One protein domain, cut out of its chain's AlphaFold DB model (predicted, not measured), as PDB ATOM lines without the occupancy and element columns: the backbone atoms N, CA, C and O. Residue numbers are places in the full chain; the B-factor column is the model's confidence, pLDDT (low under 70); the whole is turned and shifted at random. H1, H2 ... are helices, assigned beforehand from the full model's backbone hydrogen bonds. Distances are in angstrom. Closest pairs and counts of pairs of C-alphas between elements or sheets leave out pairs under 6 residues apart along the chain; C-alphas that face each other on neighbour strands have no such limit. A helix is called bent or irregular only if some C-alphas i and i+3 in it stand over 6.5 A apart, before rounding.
ATOM      1  N   PHE A  76     169.508 236.688 136.049       84.88
ATOM      2  CA  PHE A  76     170.359 237.863 135.855       84.88
ATOM      3  C   PHE A  76     169.705 238.923 134.956       84.88
ATOM      4  O   PHE A  76     169.590 240.088 135.330       84.88
ATOM      5  N   LYS A  77     169.201 238.511 133.785       86.19
ATOM      6  CA  LYS A  77     168.559 239.430 132.835       86.19
ATOM      7  C   LYS A  77     167.213 239.952 133.342       86.19
ATOM      8  O   LYS A  77     166.870 241.093 133.037       86.19
ATOM      9  N   SER A  78     166.434 239.139 134.055       85.50
ATOM     10  CA  SER A  78     165.105 239.526 134.547       85.50
ATOM     11  C   SER A  78     165.220 240.471 135.744       85.50
ATOM     12  O   SER A  78     164.582 241.521 135.738       85.50
ATOM     13  N   THR A  79     166.094 240.168 136.704       86.44
ATOM     14  CA  THR A  79     166.458 241.033 137.832       86.44
ATOM     15  C   THR A  79     166.969 242.381 137.338       86.44
ATOM     16  O   THR A  79     166.457 243.415 137.759       86.44
ATOM     17  N   LEU A  80     167.897 242.379 136.374       88.06
ATOM     18  CA  LEU A  80     168.461 243.605 135.809       88.06
ATOM     19  C   LEU A  80     167.385 244.483 135.153       88.06
ATOM     20  O   LEU A  80     167.338 245.690 135.368       88.06
ATOM     21  N   THR A  81     166.464 243.860 134.415       86.75
ATOM     22  CA  THR A  81     165.361 244.573 133.758       86.75
ATOM     23  C   THR A  81     164.367 245.137 134.778       86.75
ATOM     24  O   THR A  81     164.026 246.316 134.716       86.75
ATOM     25  N   ARG A  82     163.929 244.329 135.751       84.69
ATOM     26  CA  ARG A  82     162.914 244.724 136.743       84.69
ATOM     27  C   ARG A  82     163.414 245.759 137.747       84.69
ATOM     28  O   ARG A  82     162.633 246.606 138.157       84.69
ATOM     29  N   GLN A  83     164.676 245.682 138.157       85.06
ATOM     30  CA  GLN A  83     165.223 246.553 139.203       85.06
ATOM     31  C   GLN A  83     165.860 247.825 138.644       85.06
ATOM     32  O   GLN A  83     165.778 248.867 139.287       85.06
ATOM     33  N   PHE A  84     166.482 247.755 137.462       85.00
ATOM     34  CA  PHE A  84     167.307 248.851 136.946       85.00
ATOM     35  C   PHE A  84     166.798 249.463 135.641       85.00
ATOM     36  O   PHE A  84     167.246 250.548 135.307       85.00
ATOM     37  N   ILE A  85     165.883 248.816 134.906       86.75
ATOM     38  CA  ILE A  85     165.384 249.348 133.623       86.75
ATOM     39  C   ILE A  85     163.940 249.833 133.749       86.75
ATOM     40  O   ILE A  85     163.683 251.009 133.517       86.75
ATOM     41  N   LEU A  86     163.004 248.971 134.161       83.88
ATOM     42  CA  LEU A  86     161.576 249.320 134.228       83.88
ATOM     43  C   LEU A  86     161.270 250.527 135.140       83.88
ATOM     44  O   LEU A  86     160.529 251.403 134.699       83.88
ATOM     45  N   PRO A  87     161.847 250.655 136.356       84.44
ATOM     46  CA  PRO A  87     161.555 251.795 137.231       84.44
ATOM     47  C   PRO A  87     162.064 253.131 136.674       84.44
ATOM     48  O   PRO A  87     161.527 254.184 137.001       84.44
ATOM     49  N   PHE A  88     163.091 253.084 135.823       82.75
ATOM     50  CA  PHE A  88     163.742 254.256 135.243       82.75
ATOM     51  C   PHE A  88     163.423 254.426 133.754       82.75
ATOM     52  O   PHE A  88     164.076 255.220 133.081       82.75
ATOM     53  N   ALA A  89     162.407 253.730 133.227       78.25
ATOM     54  CA  ALA A  89     162.028 253.793 131.813       78.25
ATOM     55  C   ALA A  89     161.731 255.233 131.340       78.25
ATOM     56  O   ALA A  89     162.049 255.601 130.208       78.25
ATOM     57  N   ASN A  90     161.199 256.068 132.237       76.88
ATOM     58  CA  ASN A  90     160.914 257.483 131.985       76.88
ATOM     59  C   ASN A  90     162.142 258.400 132.170       76.88
ATOM     60  O   ASN A  90     162.188 259.494 131.613       76.88
ATOM     61  N   GLU A  91     163.159 257.964 132.916       80.19
ATOM     62  CA  GLU A  91     164.330 258.759 133.305       80.19
ATOM     63  C   GLU A  91     165.602 258.255 132.608       80.19
ATOM     64  O   GLU A  91     166.517 257.701 133.223       80.19
ATOM     65  N   LYS A  92     165.683 258.493 131.293       74.56
ATOM     66  CA  LYS A  92     166.781 258.018 130.428       74.56
ATOM     67  C   LYS A  92     168.183 258.474 130.859       74.56
ATOM     68  O   LYS A  92     169.158 257.815 130.513       74.56
ATOM     69  N   GLU A  93     168.302 259.560 131.623       76.06
ATOM     70  CA  GLU A  93     169.586 260.039 132.159       76.06
ATOM     71  C   GLU A  93     170.212 259.050 133.157       76.06
ATOM     72  O   GLU A  93     171.427 258.865 133.153       76.06
ATOM     73  N   LYS A  94     169.398 258.348 133.959       75.75
ATOM     74  CA  LYS A  94     169.886 257.367 134.946       75.75
ATOM     75  C   LYS A  94     170.244 256.013 134.327       75.75
ATOM     76  O   LYS A  94     170.886 255.198 134.977       75.75
ATOM     77  N   LEU A  95     169.852 255.787 133.071       80.56
ATOM     78  CA  LEU A  95     170.097 254.550 132.331       80.56
ATOM     79  C   LEU A  95     171.380 254.582 131.489       80.56
ATOM     80  O   LEU A  95     171.717 253.563 130.898       80.56
ATOM     81  N   LYS A  96     172.103 255.710 131.423       76.94
ATOM     82  CA  LYS A  96     173.328 255.835 130.604       76.94
ATOM     83  C   LYS A  96     174.518 255.045 131.142       76.94
ATOM     84  O   LYS A  96     175.490 254.837 130.422       76.94
ATOM     85  N   GLU A  97     174.470 254.632 132.406       80.44
ATOM     86  CA  GLU A  97     175.558 253.885 133.024       80.44
ATOM     87  C   GLU A  97     175.057 252.571 133.628       80.44
ATOM     88  O   GLU A  97     174.018 252.556 134.295       80.44
ATOM     89  N   PRO A  98     175.784 251.460 133.406       81.56
ATOM     90  CA  PRO A  98     175.444 250.200 134.038       81.56
ATOM     91  C   PRO A  98     175.600 250.321 135.563       81.56
ATOM     92  O   PRO A  98     176.495 251.026 136.043       81.56
ATOM     93  N   PRO A  99     174.775 249.608 136.349       82.94
ATOM     94  CA  PRO A  99     174.902 249.607 137.801       82.94
ATOM     95  C   PRO A  99     176.310 249.188 138.242       82.94
ATOM     96  O   PRO A  99     176.863 248.223 137.714       82.94
ATOM     97  N   GLN A 100     176.861 249.844 139.269       82.94
ATOM     98  CA  GLN A 100     178.207 249.545 139.794       82.94
ATOM     99  C   GLN A 100     178.383 248.074 140.216       82.94
ATOM    100  O   GLN A 100     179.483 247.531 140.131       82.94
ATOM    101  N   LEU A 101     177.291 247.413 140.622       83.94
ATOM    102  CA  LEU A 101     177.254 245.987 140.964       83.94
ATOM    103  C   LEU A 101     177.620 245.070 139.780       83.94
ATOM    104  O   LEU A 101     178.040 243.932 139.980       83.94
ATOM    105  N   TYR A 102     177.471 245.565 138.553       84.75
ATOM    106  CA  TYR A 102     177.694 244.832 137.313       84.75
ATOM    107  C   TYR A 102     178.736 245.531 136.430       84.75
ATOM    108  O   TYR A 102     178.564 245.665 135.223       84.75
ATOM    109  N   ASN A 103     179.853 245.940 137.037       84.69
ATOM    110  CA  ASN A 103     180.996 246.569 136.361       84.69
ATOM    111  C   ASN A 103     181.656 245.712 135.258       84.69
ATOM    112  O   ASN A 103     182.465 246.223 134.489       84.69
ATOM    113  N   PHE A 104     181.329 244.420 135.182       86.94
ATOM    114  CA  PHE A 104     181.771 243.522 134.116       86.94
ATOM    115  C   PHE A 104     180.978 243.686 132.810       86.94
ATOM    116  O   PHE A 104     181.366 243.102 131.800       86.94
ATOM    117  N   ILE A 105     179.858 244.418 132.824       88.00
ATOM    118  CA  ILE A 105     179.079 244.717 131.619       88.00
ATOM    119  C   ILE A 105     179.705 245.930 130.931       88.00
ATOM    120  O   ILE A 105     179.831 247.000 131.526       88.00
ATOM    121  N   GLU A 106     180.067 245.780 129.661       91.06
ATOM    122  CA  GLU A 106     180.563 246.895 128.857       91.06
ATOM    123  C   GLU A 106     179.436 247.899 128.556       91.06
ATOM    124  O   GLU A 106     178.289 247.499 128.334       91.06
ATOM    125  N   LYS A 107     179.745 249.204 128.491       88.50
ATOM    126  CA  LYS A 107     178.744 250.250 128.192       88.50
ATOM    127  C   LYS A 107     177.992 249.976 126.880       88.50
ATOM    128  O   LYS A 107     176.772 250.063 126.849       88.50
ATOM    129  N   SER A 108     178.698 249.523 125.843       89.38
ATOM    130  CA  SER A 108     178.104 249.146 124.552       89.38
ATOM    131  C   SER A 108     177.057 248.028 124.676       89.38
ATOM    132  O   SER A 108     175.986 248.085 124.068       89.38
ATOM    133  N   GLN A 109     177.340 247.014 125.498       90.69
ATOM    134  CA  GLN A 109     176.434 245.896 125.764       90.69
ATOM    135  C   GLN A 109     175.232 246.329 126.603       90.69
ATOM    136  O   GLN A 109     174.119 245.850 126.380       90.69
ATOM    137  N   TRP A 110     175.459 247.227 127.563       90.50
ATOM    138  CA  TRP A 110     174.410 247.814 128.386       90.50
ATOM    139  C   TRP A 110     173.427 248.632 127.544       90.50
ATOM    140  O   TRP A 110     172.226 248.379 127.609       90.50
ATOM    141  N   ASP A 111     173.924 249.517 126.680       89.25
ATOM    142  CA  ASP A 111     173.090 250.358 125.816       89.25
ATOM    143  C   ASP A 111     172.221 249.513 124.873       89.25
ATOM    144  O   ASP A 111     171.011 249.728 124.762       89.25
ATOM    145  N   ALA A 112     172.810 248.485 124.249       91.12
ATOM    146  CA  ALA A 112     172.075 247.541 123.410       91.12
ATOM    147  C   ALA A 112     170.996 246.778 124.201       91.12
ATOM    148  O   ALA A 112     169.895 246.526 123.699       91.12
ATOM    149  N   PHE A 113     171.290 246.418 125.453       89.25
ATOM    150  CA  PHE A 113     170.345 245.734 126.327       89.25
ATOM    151  C   PHE A 113     169.177 246.643 126.731       89.25
ATOM    152  O   PHE A 113     168.024 246.229 126.612       89.25
ATOM    153  N   VAL A 114     169.449 247.885 127.140       88.56
ATOM    154  CA  VAL A 114     168.420 248.880 127.478       88.56
ATOM    155  C   VAL A 114     167.525 249.159 126.270       88.56
ATOM    156  O   VAL A 114     166.303 249.091 126.395       88.56
ATOM    157  N   ALA A 115     168.104 249.368 125.083       88.12
ATOM    158  CA  ALA A 115     167.344 249.571 123.848       88.12
ATOM    159  C   ALA A 115     166.425 248.380 123.519       88.12
ATOM    160  O   ALA A 115     165.283 248.567 123.106       88.12
ATOM    161  N   SER A 116     166.890 247.147 123.750       88.88
ATOM    162  CA  SER A 116     166.069 245.945 123.566       88.88
ATOM    163  C   SER A 116     164.891 245.884 124.547       88.88
ATOM    164  O   SER A 116     163.790 245.495 124.153       88.88
ATOM    165  N   ARG A 117     165.097 246.274 125.811       86.12
ATOM    166  CA  ARG A 117     164.064 246.232 126.862       86.12
ATOM    167  C   ARG A 117     163.056 247.376 126.795       86.12
ATOM    168  O   ARG A 117     161.928 247.175 127.214       86.12
ATOM    169  N   LEU A 118     163.439 248.526 126.247       83.44
ATOM    170  CA  LEU A 118     162.540 249.657 125.982       83.44
ATOM    171  C   LEU A 118     161.846 249.558 124.613       83.44
ATOM    172  O   LEU A 118     161.199 250.506 124.173       83.44
ATOM    173  N   SER A 119     162.018 248.444 123.893       84.44
ATOM    174  CA  SER A 119     161.344 248.252 122.613       84.44
ATOM    175  C   SER A 119     159.845 247.966 122.820       84.44
ATOM    176  O   SER A 119     159.496 247.227 123.744       84.44
ATOM    177  N   PRO A 120     158.957 248.452 121.929       77.19
ATOM    178  CA  PRO A 120     157.508 248.229 122.042       77.19
ATOM    179  C   PRO A 120     157.130 246.742 122.120       77.19
ATOM    180  O   PRO A 120     156.212 246.349 122.833       77.19
ATOM    181  N   ASN A 121     157.894 245.886 121.434       75.62
ATOM    182  CA  ASN A 121     157.694 244.436 121.430       75.62
ATOM    183  C   ASN A 121     157.896 243.796 122.813       75.62
ATOM    184  O   ASN A 121     157.356 242.726 123.077       75.62
ATOM    185  N   PHE A 122     158.700 244.413 123.682       74.25
ATOM    186  CA  PHE A 122     158.960 243.902 125.023       74.25
ATOM    187  C   PHE A 122     157.874 244.325 126.023       74.25
ATOM    188  O   PHE A 122     157.522 243.528 126.894       74.25
ATOM    189  N   GLU A 123     157.309 245.525 125.867       66.50
ATOM    190  CA  GLU A 123     156.218 246.041 126.710       66.50
ATOM    191  C   GLU A 123     154.951 245.184 126.598       66.50
ATOM    192  O   GLU A 123     154.342 244.840 127.611       66.50
ATOM    193  N   VAL A 124     154.607 244.748 125.381       66.75
ATOM    194  CA  VAL A 124     153.414 243.919 125.120       66.75
ATOM    195  C   VAL A 124     153.454 242.593 125.889       66.75
ATOM    196  O   VAL A 124     152.435 242.143 126.394       66.75
ATOM    197  N   VAL A 125     154.638 241.993 126.048       61.47
ATOM    198  CA  VAL A 125     154.825 240.700 126.740       61.47
ATOM    199  C   VAL A 125     154.721 240.824 128.269       61.47
ATOM    200  O   VAL A 125     154.587 239.820 128.959       61.47
ATOM    201  N   HIS A 126     154.802 242.038 128.815       57.56
ATOM    202  CA  HIS A 126     154.807 242.292 130.263       57.56
ATOM    203  C   HIS A 126     153.546 243.019 130.754       57.56
ATOM    204  O   HIS A 126     153.510 243.430 131.913       57.56
TER     205      HIS A 126
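AT A GLANCE: This is residues 76 to 126 of the 128 residues of an uncharacterized protein of Prunus persica (UniProt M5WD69). Two helices, H1 and H3, cross at nearly a right angle, one layer over the other, with the crossing nearer to the last residues of H3 than to its first. Short H2 sits past the last residues of H1, a long link loops from it round to the first residues of H3, and short H4 follows H3 at one end of the longest axis. The printed part has 51 residues with four named helices, in the order H1, H2, H3, H4, and no named strand; the class is all helix. It is compact, with a radius of gyration of the C-alphas of 10.4 A and spans of 30 by 22 by 18 A.

HOW THE PARTS SIT: H1, residues 76 to 88, touches H2, residues 92 to 95, with residues 84 to 88 alone; their closest C-alphas, of Phe 88 and Lys 94, are 6.9 A apart. With residues 81 to 85 alone, H1 only just touches H3, residues 107 to 117, with 3 pairs of C-alphas within 8 A, the closest those of Ile 85 and Val 114 at 6.9 A. The lines of H1 and H3 are about perpendicular, at 77 degrees. H2 and H3 are close but not clearly touching, the closest C-alphas being those of Leu 95 and Val 114, 7.6 A apart. H3 and H4, residues 120 to 124, are also close but not clearly touching, with the C-alphas of Ser 116 and Phe 122 closest at 7.5 A. H4 is apart from H1 and H2. Every O i to N i+4 pair is within hydrogen-bond range in H3 and H4, 6 of 9 are in H1, and H2 is too short for one.

IN THESE COORDINATES: H1 begins at C-alpha 76 (170.359, 237.863, 135.855) and is 17.7 A long; it is irregular, but only just, with C-alphas 83 and 86 6.8 A apart. H3 is 15.3 A long, and H4 ends at C-alpha 124 (153.414, 243.919, 125.120).

THE WHOLE: The two C-alphas farthest apart are those of Asn 103 and Val 124, at 29.9 A. The printed part has no cut, and the link H2 to H3 is long, with 11 residues. The mean pLDDT of the printed part is 82.4; residues 123 to 126, of which 123 and 124 belong to H4, are under 70 in this model.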